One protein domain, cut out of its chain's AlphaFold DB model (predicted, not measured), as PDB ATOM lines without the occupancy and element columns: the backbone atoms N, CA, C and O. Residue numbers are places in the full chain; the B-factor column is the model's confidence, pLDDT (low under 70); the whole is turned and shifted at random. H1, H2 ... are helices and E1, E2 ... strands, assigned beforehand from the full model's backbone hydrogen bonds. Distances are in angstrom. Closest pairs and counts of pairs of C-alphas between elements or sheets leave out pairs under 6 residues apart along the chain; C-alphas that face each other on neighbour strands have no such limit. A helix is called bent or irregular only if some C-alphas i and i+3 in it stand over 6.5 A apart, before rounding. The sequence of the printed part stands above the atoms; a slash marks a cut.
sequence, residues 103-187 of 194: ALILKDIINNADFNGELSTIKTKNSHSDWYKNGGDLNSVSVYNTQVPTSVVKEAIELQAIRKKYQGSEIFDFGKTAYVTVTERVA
ATOM      1  N   ALA A 103     154.284 149.548 177.472       97.88
ATOM      2  CA  ALA A 103     155.547 149.420 176.754       97.88
ATOM      3  C   ALA A 103     156.769 149.443 177.684       97.88
ATOM      4  O   ALA A 103     157.729 148.712 177.440       97.88
ATOM      5  N   LEU A 104     156.740 150.246 178.752       98.19
ATOM      6  CA  LEU A 104     157.816 150.288 179.747       98.19
ATOM      7  C   LEU A 104     157.916 148.976 180.534       98.19
ATOM      8  O   LEU A 104     159.011 148.440 180.671       98.19
ATOM      9  N   ILE A 105     156.781 148.413 180.959       98.25
ATOM     10  CA  ILE A 105     156.749 147.109 181.640       98.25
ATOM     11  C   ILE A 105     157.305 146.009 180.726       98.25
ATOM     12  O   ILE A 105     158.152 145.220 181.141       98.25
ATOM     13  N   LEU A 106     156.857 145.967 179.466       98.38
ATOM     14  CA  LEU A 106     157.318 144.982 178.484       98.38
ATOM     15  C   LEU A 106     158.818 145.107 178.216       98.38
ATOM     16  O   LEU A 106     159.528 144.103 178.204       98.38
ATOM     17  N   LYS A 107     159.311 146.339 178.044       97.75
ATOM     18  CA  LYS A 107     160.740 146.624 177.891       97.75
ATOM     19  C   LYS A 107     161.541 146.043 179.053       97.75
ATOM     20  O   LYS A 107     162.556 145.397 178.809       97.75
ATOM     21  N   ASP A 108     161.111 146.276 180.290       98.06
ATOM     22  CA  ASP A 108     161.848 145.818 181.467       98.06
ATOM     23  C   ASP A 108     161.858 144.287 181.570       98.06
ATOM     24  O   ASP A 108     162.894 143.706 181.886       98.06
ATOM     25  N   ILE A 109     160.753 143.615 181.228       97.94
ATOM     26  CA  ILE A 109     160.704 142.145 181.148       97.94
ATOM     27  C   ILE A 109     161.714 141.629 180.115       97.94
ATOM     28  O   ILE A 109     162.505 140.738 180.421       97.94
ATOM     29  N   ILE A 110     161.720 142.208 178.911       97.88
ATOM     30  CA  ILE A 110     162.606 141.770 177.827       97.88
ATOM     31  C   ILE A 110     164.072 142.016 178.189       97.88
ATOM     32  O   ILE A 110     164.900 141.133 178.006       97.88
ATOM     33  N   ASN A 111     164.400 143.189 178.732       97.62
ATOM     34  CA  ASN A 111     165.777 143.556 179.064       97.62
ATOM     35  C   ASN A 111     166.372 142.711 180.201       97.62
ATOM     36  O   ASN A 111     167.591 142.576 180.268       97.62
ATOM     37  N   ASN A 112     165.533 142.154 181.077       97.19
ATOM     38  CA  ASN A 112     165.957 141.268 182.163       97.19
ATOM     39  C   ASN A 112     166.021 139.784 181.753       97.19
ATOM     40  O   ASN A 112     166.376 138.942 182.578       97.19
ATOM     41  N   ALA A 113     165.659 139.440 180.514       96.81
ATOM     42  CA  ALA A 113     165.724 138.070 180.022       96.81
ATOM     43  C   ALA A 113     167.170 137.617 179.751       96.81
ATOM     44  O   ALA A 113     168.064 138.426 179.509       96.81
ATOM     45  N   ASP A 114     167.397 136.301 179.753       95.25
ATOM     46  CA  ASP A 114     168.707 135.729 179.431       95.25
ATOM     47  C   ASP A 114     168.918 135.625 177.914       95.25
ATOM     48  O   ASP A 114     168.367 134.750 177.247       95.25
ATOM     49  N   PHE A 115     169.752 136.516 177.375       94.81
ATOM     50  CA  PHE A 115     170.134 136.546 175.960       94.81
ATOM     51  C   PHE A 115     171.220 135.535 175.569       94.81
ATOM     52  O   PHE A 115     171.550 135.449 174.389       94.81
ATOM     53  N   ASN A 116     171.758 134.762 176.517       93.81
ATOM     54  CA  ASN A 116     172.704 133.684 176.214       93.81
ATOM     55  C   ASN A 116     172.006 132.337 175.958       93.81
ATOM     56  O   ASN A 116     172.670 131.363 175.603       93.81
ATOM     57  N   GLY A 117     170.689 132.272 176.177       91.31
ATOM     58  CA  GLY A 117     169.874 131.081 175.964       91.31
ATOM     59  C   GLY A 117     169.386 130.914 174.523       91.31
ATOM     60  O   GLY A 117     169.921 131.481 173.572       91.31
ATOM     61  N   GLU A 118     168.328 130.117 174.367       94.81
ATOM     62  CA  GLU A 118     167.662 129.926 173.078       94.81
ATOM     63  C   GLU A 118     166.984 131.223 172.615       94.81
ATOM     64  O   GLU A 118     166.193 131.835 173.344       94.81
ATOM     65  N   LEU A 119     167.289 131.624 171.382       96.12
ATOM     66  CA  LEU A 119     166.755 132.823 170.756       96.12
ATOM     67  C   LEU A 119     165.693 132.467 169.715       96.12
ATOM     68  O   LEU A 119     165.848 131.541 168.924       96.12
ATOM     69  N   SER A 120     164.635 133.270 169.679       96.12
ATOM     70  CA  SER A 120     163.538 133.174 168.725       96.12
ATOM     71  C   SER A 120     163.426 134.452 167.898       96.12
ATOM     72  O   SER A 120     163.510 135.568 168.418       96.12
ATOM     73  N   THR A 121     163.202 134.295 166.594       95.81
ATOM     74  CA  THR A 121     163.030 135.414 165.662       95.81
ATOM     75  C   THR A 121     161.639 136.027 165.803       95.81
ATOM     76  O   THR A 121     160.632 135.351 165.622       95.81
ATOM     77  N   ILE A 122     161.584 137.333 166.068       95.38
ATOM     78  CA  ILE A 122     160.333 138.109 166.167       95.38
ATOM     79  C   ILE A 122     160.082 138.989 164.943       95.38
ATOM     80  O   ILE A 122     158.974 139.475 164.740       95.38
ATOM     81  N   LYS A 123     161.111 139.235 164.127       93.44
ATOM     82  CA  LYS A 123     160.999 140.063 162.927       93.44
ATOM     83  C   LYS A 123     162.075 139.702 161.921       93.44
ATOM     84  O   LYS A 123     163.243 139.630 162.279       93.44
ATOM     85  N   THR A 124     161.685 139.614 160.658       92.00
ATOM     86  CA  THR A 124     162.603 139.406 159.539       92.00
ATOM     87  C   THR A 124     162.500 140.577 158.568       92.00
ATOM     88  O   THR A 124     161.404 141.047 158.256       92.00
ATOM     89  N   LYS A 125     163.645 141.091 158.122       89.12
ATOM     90  CA  LYS A 125     163.743 142.133 157.097       89.12
ATOM     91  C   LYS A 125     164.693 141.699 155.993       89.12
ATOM     92  O   LYS A 125     165.794 141.251 156.284       89.12
ATOM     93  N   ASN A 126     164.313 141.955 154.749       86.88
ATOM     94  CA  ASN A 126     165.187 141.744 153.601       86.88
ATOM     95  C   ASN A 126     165.877 143.055 153.206       86.88
ATOM     96  O   ASN A 126     165.323 144.148 153.384       86.88
ATOM     97  N   SER A 127     167.092 142.955 152.674       80.94
ATOM     98  CA  SER A 127     167.789 144.100 152.091       80.94
ATOM     99  C   SER A 127     167.056 144.612 150.853       80.94
ATOM    100  O   SER A 127     166.606 143.835 150.019       80.94
ATOM    101  N   HIS A 128     166.967 145.935 150.732       78.12
ATOM    102  CA  HIS A 128     166.396 146.618 149.567       78.12
ATOM    103  C   HIS A 128     167.484 147.281 148.705       78.12
ATOM    104  O   HIS A 128     167.190 148.188 147.933       78.12
ATOM    105  N   SER A 129     168.749 146.870 148.868       77.62
ATOM    106  CA  SER A 129     169.872 147.425 148.106       77.62
ATOM    107  C   SER A 129     169.689 147.216 146.603       77.62
ATOM    108  O   SER A 129     169.367 146.110 146.159       77.62
ATOM    109  N   ASP A 130     169.989 148.255 145.822       74.31
ATOM    110  CA  ASP A 130     169.982 148.204 144.358       74.31
ATOM    111  C   ASP A 130     170.964 147.168 143.797       74.31
ATOM    112  O   ASP A 130     170.765 146.677 142.687       74.31
ATOM    113  N   TRP A 131     171.975 146.767 144.577       70.00
ATOM    114  CA  TRP A 131     172.903 145.690 144.216       70.00
ATOM    115  C   TRP A 131     172.174 144.386 143.858       70.00
ATOM    116  O   TRP A 131     172.537 143.714 142.896       70.00
ATOM    117  N   TYR A 132     171.085 144.069 144.567       71.31
ATOM    118  CA  TYR A 132     170.284 142.871 144.303       71.31
ATOM    119  C   TYR A 132     169.393 142.987 143.064       71.31
ATOM    120  O   TYR A 132     168.986 141.965 142.522       71.31
ATOM    121  N   LYS A 133     169.111 144.202 142.570       70.94
ATOM    122  CA  LYS A 133     168.265 144.394 141.378       70.94
ATOM    123  C   LYS A 133     168.942 143.903 140.096       70.94
ATOM    124  O   LYS A 133     168.249 143.525 139.161       70.94
ATOM    125  N   ASN A 134     170.279 143.878 140.074       68.38
ATOM    126  CA  ASN A 134     171.090 143.494 138.913       68.38
ATOM    127  C   ASN A 134     171.986 142.268 139.179       68.38
ATOM    128  O   ASN A 134     172.866 141.969 138.377       68.38
ATOM    129  N   GLY A 135     171.802 141.584 140.314       60.69
ATOM    130  CA  GLY A 135     172.719 140.552 140.806       60.69
ATOM    131  C   GLY A 135     172.713 139.217 140.048       60.69
ATOM    132  O   GLY A 135     173.599 138.394 140.258       60.69
ATOM    133  N   GLY A 136     171.748 138.992 139.154       59.59
ATOM    134  CA  GLY A 136     171.552 137.693 138.504       59.59
ATOM    135  C   GLY A 136     171.042 136.605 139.464       59.59
ATOM    136  O   GLY A 136     170.855 136.843 140.656       59.59
ATOM    137  N   ASP A 137     170.822 135.398 138.934       58.97
ATOM    138  CA  ASP A 137     170.147 134.279 139.628       58.97
ATOM    139  C   ASP A 137     170.927 133.681 140.819       58.97
ATOM    140  O   ASP A 137     170.403 132.828 141.533       58.97
ATOM    141  N   LEU A 138     172.178 134.101 141.038       62.12
ATOM    142  CA  LEU A 138     173.062 133.555 142.075       62.12
ATOM    143  C   LEU A 138     173.168 134.429 143.332       62.12
ATOM    144  O   LEU A 138     173.803 134.000 144.291       62.12
ATOM    145  N   ASN A 139     172.546 135.613 143.353       66.19
ATOM    146  CA  ASN A 139     172.658 136.546 144.474       66.19
ATOM    147  C   ASN A 139     171.408 136.489 145.362       66.19
ATOM    148  O   ASN A 139     170.323 136.927 144.975       66.19
ATOM    149  N   SER A 140     171.568 135.991 146.585       72.19
ATOM    150  CA  SER A 140     170.509 135.910 147.587       72.19
ATOM    151  C   SER A 140     170.415 137.196 148.399       72.19
ATOM    152  O   SER A 140     171.392 137.688 148.961       72.19
ATOM    153  N   VAL A 141     169.204 137.740 148.512       83.06
ATOM    154  CA  VAL A 141     168.965 138.954 149.298       83.06
ATOM    155  C   VAL A 141     169.353 138.722 150.757       83.06
ATOM    156  O   VAL A 141     168.886 137.774 151.381       83.06
ATOM    157  N   SER A 142     170.166 139.619 151.323       84.62
ATOM    158  CA  SER A 142     170.495 139.571 152.752       84.62
ATOM    159  C   SER A 142     169.229 139.634 153.597       84.62
ATOM    160  O   SER A 142     168.407 140.540 153.423       84.62
ATOM    161  N   VAL A 143     169.137 138.735 154.567       88.81
ATOM    162  CA  VAL A 143     168.048 138.644 155.534       88.81
ATOM    163  C   VAL A 143     168.568 139.056 156.909       88.81
ATOM    164  O   VAL A 143     169.621 138.606 157.348       88.81
ATOM    165  N   TYR A 144     167.832 139.923 157.592       91.38
ATOM    166  CA  TYR A 144     168.124 140.398 158.939       91.38
ATOM    167  C   TYR A 144     167.019 139.925 159.878       91.38
ATOM    168  O   TYR A 144     165.880 140.398 159.793       91.38
ATOM    169  N   ASN A 145     167.363 139.009 160.775       93.19
ATOM    170  CA  ASN A 145     166.478 138.475 161.797       93.19
ATOM    171  C   ASN A 145     166.707 139.229 163.104       93.19
ATOM    172  O   ASN A 145     167.807 139.235 163.647       93.19
ATOM    173  N   THR A 146     165.665 139.869 163.625       94.06
ATOM    174  CA  THR A 146     165.644 140.398 164.988       94.06
ATOM    175  C   THR A 146     165.145 139.308 165.922       94.06
ATOM    176  O   THR A 146     164.041 138.787 165.741       94.06
ATOM    177  N   GLN A 147     165.951 138.998 166.925       96.19
ATOM    178  CA  GLN A 147     165.767 137.891 167.845       96.19
ATOM    179  C   GLN A 147     165.736 138.371 169.298       96.19
ATOM    180  O   GLN A 147     166.358 139.374 169.664       96.19
ATOM    181  N   VAL A 148     164.997 137.630 170.117       96.94
ATOM    182  CA  VAL A 148     164.909 137.773 171.577       96.94
ATOM    183  C   VAL A 148     164.869 136.379 172.209       96.94
ATOM    184  O   VAL A 148     164.575 135.416 171.498       96.94
ATOM    185  N   PRO A 149     165.128 136.237 173.517       97.81
ATOM    186  CA  PRO A 149     164.986 134.959 174.199       97.81
ATOM    187  C   PRO A 149     163.586 134.386 174.008       97.81
ATOM    188  O   PRO A 149     162.591 135.113 174.096       97.81
ATOM    189  N   THR A 150     163.500 133.076 173.777       96.56
ATOM    190  CA  THR A 150     162.223 132.380 173.548       96.56
ATOM    191  C   THR A 150     161.215 132.619 174.682       96.56
ATOM    192  O   THR A 150     160.008 132.675 174.444       96.56
ATOM    193  N   SER A 151     161.701 132.848 175.906       96.44
ATOM    194  CA  SER A 151     160.890 133.147 177.091       96.44
ATOM    195  C   SER A 151     160.108 134.463 177.026       96.44
ATOM    196  O   SER A 151     159.091 134.560 177.706       96.44
ATOM    197  N   VAL A 152     160.543 135.447 176.226       97.62
ATOM    198  CA  VAL A 152     159.946 136.800 176.163       97.62
ATOM    199  C   VAL A 152     159.408 137.173 174.777       97.62
ATOM    200  O   VAL A 152     159.199 138.345 174.455       97.62
ATOM    201  N   VAL A 153     159.190 136.178 173.912       97.19
ATOM    202  CA  VAL A 153     158.695 136.387 172.540       97.19
ATOM    203  C   VAL A 153     157.342 137.093 172.525       97.19
ATOM    204  O   VAL A 153     157.128 137.989 171.708       97.19
ATOM    205  N   LYS A 154     156.428 136.716 173.425       97.81
ATOM    206  CA  LYS A 154     155.074 137.289 173.469       97.81
ATOM    207  C   LYS A 154     155.129 138.774 173.809       97.81
ATOM    208  O   LYS A 154     154.516 139.589 173.125       97.81
ATOM    209  N   GLU A 155     155.927 139.115 174.809       98.12
ATOM    210  CA  GLU A 155     156.153 140.467 175.296       98.12
ATOM    211  C   GLU A 155     156.826 141.332 174.231       98.12
ATOM    212  O   GLU A 155     156.430 142.475 174.003       98.12
ATOM    213  N   ALA A 156     157.812 140.775 173.525       97.25
ATOM    214  CA  ALA A 156     158.495 141.476 172.448       97.25
ATOM    215  C   ALA A 156     157.576 141.740 171.246       97.25
ATOM    216  O   ALA A 156     157.629 142.829 170.673       97.25
ATOM    217  N   ILE A 157     156.712 140.789 170.875       97.19
ATOM    218  CA  ILE A 157     155.712 140.979 169.812       97.19
ATOM    219  C   ILE A 157     154.688 142.045 170.217       97.19
ATOM    220  O   ILE A 157     154.364 142.922 169.414       97.19
ATOM    221  N   GLU A 158     154.213 142.016 171.462       97.81
ATOM    222  CA  GLU A 158     153.286 143.022 171.986       97.81
ATOM    223  C   GLU A 158     153.916 144.423 171.959       97.81
ATOM    224  O   GLU A 158     153.328 145.367 171.425       97.81
ATOM    225  N   LEU A 159     155.161 144.556 172.427       97.50
ATOM    226  CA  LEU A 159     155.892 145.821 172.385       97.50
ATOM    227  C   LEU A 159     156.109 146.306 170.943       97.50
ATOM    228  O   LEU A 159     156.008 147.505 170.672       97.50
ATOM    229  N   GLN A 160     156.360 145.403 169.988       95.38
ATOM    230  CA  GLN A 160     156.423 145.766 168.569       95.38
ATOM    231  C   GLN A 160     155.086 146.276 168.036       95.38
ATOM    232  O   GLN A 160     155.086 147.234 167.262       95.38
ATOM    233  N   ALA A 161     153.968 145.668 168.433       95.75
ATOM    234  CA  ALA A 161     152.641 146.105 168.019       95.75
ATOM    235  C   ALA A 161     152.329 147.514 168.544       95.75
ATOM    236  O   ALA A 161     151.923 148.372 167.758       95.75
ATOM    237  N   ILE A 162     152.623 147.785 169.824       96.00
ATOM    238  CA  ILE A 162     152.497 149.126 170.415       96.00
ATOM    239  C   ILE A 162     153.370 150.118 169.642       96.00
ATOM    240  O   ILE A 162     152.876 151.113 169.122       96.00
ATOM    241  N   ARG A 163     154.663 149.829 169.460       94.31
ATOM    242  CA  ARG A 163     155.568 150.724 168.718       94.31
ATOM    243  C   ARG A 163     155.104 150.957 167.274       94.31
ATOM    244  O   ARG A 163     155.227 152.065 166.765       94.31
ATOM    245  N   LYS A 164     154.547 149.941 166.607       92.00
ATOM    246  CA  LYS A 164     154.011 150.063 165.242       92.00
ATOM    247  C   LYS A 164     152.761 150.947 165.191       92.00
ATOM    248  O   LYS A 164     152.640 151.734 164.258       92.00
ATOM    249  N   LYS A 165     151.872 150.865 166.187       90.62
ATOM    250  CA  LYS A 165     150.672 151.717 166.303       90.62
ATOM    251  C   LYS A 165     151.017 153.212 166.269       90.62
ATOM    252  O   LYS A 165     150.298 153.984 165.643       90.62
ATOM    253  N   TYR A 166     152.137 153.603 166.879       90.75
ATOM    254  CA  TYR A 166     152.602 154.994 166.921       90.75
ATOM    255  C   TYR A 166     153.618 155.353 165.829       90.75
ATOM    256  O   TYR A 166     154.188 156.444 165.861       90.75
ATOM    257  N   GLN A 167     153.886 154.466 164.863       85.31
ATOM    258  CA  GLN A 167     154.873 154.729 163.818       85.31
ATOM    259  C   GLN A 167     154.525 156.013 163.044       85.31
ATOM    260  O   GLN A 167     153.392 156.203 162.609       85.31
ATOM    261  N   GLY A 168     155.509 156.901 162.886       76.25
ATOM    262  CA  GLY A 168     155.320 158.200 162.231       76.25
ATOM    263  C   GLY A 168     154.641 159.263 163.101       76.25
ATOM    264  O   GLY A 168     154.411 160.363 162.615       76.25
ATOM    265  N   SER A 169     154.333 158.963 164.365       79.69
ATOM    266  CA  SER A 169     153.843 159.943 165.331       79.69
ATOM    267  C   SER A 169     154.977 160.451 166.220       79.69
ATOM    268  O   SER A 169     155.799 159.665 166.689       79.69
ATOM    269  N   GLU A 170     155.001 161.754 166.488       81.25
ATOM    270  CA  GLU A 170     155.999 162.390 167.363       81.25
ATOM    271  C   GLU A 170     155.624 162.313 168.850       81.25
ATOM    272  O   GLU A 170     156.449 162.592 169.714       81.25
ATOM    273  N   ILE A 171     154.388 161.911 169.164       86.44
ATOM    274  CA  ILE A 171     153.882 161.880 170.544       86.44
ATOM    275  C   ILE A 171     154.486 160.735 171.371       86.44
ATOM    276  O   ILE A 171     154.561 160.836 172.592       86.44
ATOM    277  N   PHE A 172     154.905 159.642 170.723       91.69
ATOM    278  CA  PHE A 172     155.375 158.429 171.390       91.69
ATOM    279  C   PHE A 172     156.904 158.390 171.469       91.69
ATOM    280  O   PHE A 172     157.598 158.446 170.453       91.69
ATOM    281  N   ASP A 173     157.442 158.222 172.678       92.62
ATOM    282  CA  ASP A 173     158.887 158.170 172.897       92.62
ATOM    283  C   ASP A 173     159.459 156.775 172.584       92.62
ATOM    284  O   ASP A 173     159.512 155.852 173.412       92.62
ATOM    285  N   PHE A 174     159.927 156.626 171.345       93.81
ATOM    286  CA  PHE A 174     160.580 155.412 170.863       93.81
ATOM    287  C   PHE A 174     161.929 155.128 171.526       93.81
ATOM    288  O   PHE A 174     162.344 153.962 171.533       93.81
ATOM    289  N   GLY A 175     162.615 156.151 172.041       93.38
ATOM    290  CA  GLY A 175     163.900 156.006 172.719       93.38
ATOM    291  C   GLY A 175     163.711 155.423 174.114       93.38
ATOM    292  O   GLY A 175     164.338 154.425 174.468       93.38
ATOM    293  N   LYS A 176     162.762 155.969 174.875       94.56
ATOM    294  CA  LYS A 176     162.439 155.500 176.228       94.56
ATOM    295  C   LYS A 176     161.940 154.054 176.245       94.56
ATOM    296  O   LYS A 176     162.261 153.308 177.172       94.56
ATOM    297  N   THR A 177     161.209 153.646 175.210       95.25
ATOM    298  CA  THR A 177     160.650 152.290 175.052       95.25
ATOM    299  C   THR A 177     161.537 151.349 174.224       95.25
ATOM    300  O   THR A 177     161.090 150.275 173.819       95.25
ATOM    301  N   ALA A 178     162.783 151.736 173.921       95.62
ATOM    302  CA  ALA A 178     163.741 150.856 173.256       95.62
ATOM    303  C   ALA A 178     164.128 149.677 174.165       95.62
ATOM    304  O   ALA A 178     164.263 149.839 175.379       95.62
ATOM    305  N   TYR A 179     164.315 148.501 173.570       95.88
ATOM    306  CA  TYR A 179     164.559 147.244 174.276       95.88
ATOM    307  C   TYR A 179     165.662 146.433 173.587       95.88
ATOM    308  O   TYR A 179     165.955 146.642 172.404       95.88
ATOM    309  N   VAL A 180     166.295 145.536 174.344       95.25
ATOM    310  CA  VAL A 180     167.412 144.714 173.872       95.25
ATOM    311  C   VAL A 180     166.916 143.695 172.851       95.25
ATOM    312  O   VAL A 180     165.887 143.047 173.031       95.25
ATOM    313  N   THR A 181     167.659 143.563 171.756       95.44
ATOM    314  CA  THR A 181     167.443 142.546 170.723       95.44
ATOM    315  C   THR A 181     168.788 142.096 170.171       95.44
ATOM    316  O   THR A 181     169.759 142.853 170.198       95.44
ATOM    317  N   VAL A 182     168.834 140.880 169.636       95.06
ATOM    318  CA  VAL A 182     169.965 140.371 168.856       95.06
ATOM    319  C   VAL A 182     169.591 140.462 167.383       95.06
ATOM    320  O   VAL A 182     168.453 140.188 167.012       95.06
ATOM    321  N   THR A 183     170.519 140.902 166.537       93.19
ATOM    322  CA  THR A 183     170.306 140.923 165.086       93.19
ATOM    323  C   THR A 183     171.246 139.933 164.425       93.19
ATOM    324  O   THR A 183     172.460 140.113 164.465       93.19
ATOM    325  N   GLU A 184     170.676 138.919 163.787       91.75
ATOM    326  CA  GLU A 184     171.393 137.958 162.960       91.75
ATOM    327  C   GLU A 184     171.239 138.349 161.486       91.75
ATOM    328  O   GLU A 184     170.126 138.567 161.001       91.75
ATOM    329  N   ARG A 185     172.360 138.451 160.765       89.12
ATOM    330  CA  ARG A 185     172.375 138.669 159.314       89.12
ATOM    331  C   ARG A 185     172.703 137.356 158.616       89.12
ATOM    332  O   ARG A 185     173.812 136.853 158.755       89.12
ATOM    333  N   VAL A 186     171.776 136.876 157.797       85.38
ATOM    334  CA  VAL A 186     171.970 135.747 156.888       85.38
ATOM    335  C   VAL A 186     172.188 136.307 155.488       85.38
ATOM    336  O   VAL A 186     171.300 136.942 154.920       85.38
ATOM    337  N   ALA A 187     173.384 136.120 154.941       82.62
ATOM    338  CA  ALA A 187     173.702 136.515 153.576       82.62
ATOM    339  C   ALA A 187     174.743 135.567 152.976       82.62
ATOM    340  O   ALA A 187     175.544 134.980 153.697       82.62
TER     341      ALA A 187
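Overview. This is residues 103 to 187 of the 194 residues of an uncharacterized protein of Dellaglioa algida (UniProt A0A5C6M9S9). A narrow sheet of three antiparallel strands has helices H1 and H3 side by side at one end, while the loop holding the small helix H2 reaches out beyond its other end. H3 crosses the sheet's end, next to the bent strand E1. The printed part has 85 residues, with three named helices and three named strands in the order H1 E1 H2 E2 H3 E3; the sheet's order is E1 - E2 - E3 and the class is mixed. The whole is loose, with a radius of gyration of the C-alphas of 15.5 A, and flat, spanning 47 by 35 by 16 A.

Arrangement. Start at H1, residues 103 to 111, which touches H3, residues 150 to 165, at a shallow tilt of 32 degrees, opposite ways; their closest C-alphas, of Leu 106 and Glu 155, are 5.6 A apart. Next comes E1, residues 119 to 126, which bends by 66 degrees at residue 122 and is antiparallel to E2, residues 143 to 149; find N 122 and O 146 within hydrogen-bond range at 2.9 A. E3, residues 182 to 186, is antiparallel to E2, with N 145 and O 184 at 2.8 A. H3 is on this sheet in two layers, a helix on one face of a sheet, at a height over the sheet of 6.8 A; it is over E2, slantwise to the strands at 53 degrees on the local plane. H2, residues 130 to 134, is not on the sheet and is apart from H1. Every O i to N i+4 pair is within hydrogen-bond range in H1, 10 of 12 in H3, and 0 of 1 in H2, where 1 of 2 O i to N i+3 pairs is.

Along the chain. Find C-alpha 103 at (155.547, 149.420, 176.754), where H1 begins its 12.0 A. E1 measures 19.4 A, E2 19.3 A and H3 23.7 A; H3 is irregular, with C-alphas 151 and 154 8.0 A apart. E3 ends at C-alpha 186, (171.970, 135.747, 156.888).

Size, cuts and confidence. The C-alphas farthest apart, of Ile 105 and Gly 136, are 46.6 A apart. The printed part has no cut, and the link from H3 to E3, 16 residues, is long. Look for low confidence at residues 134 to 139, with pLDDT under 70.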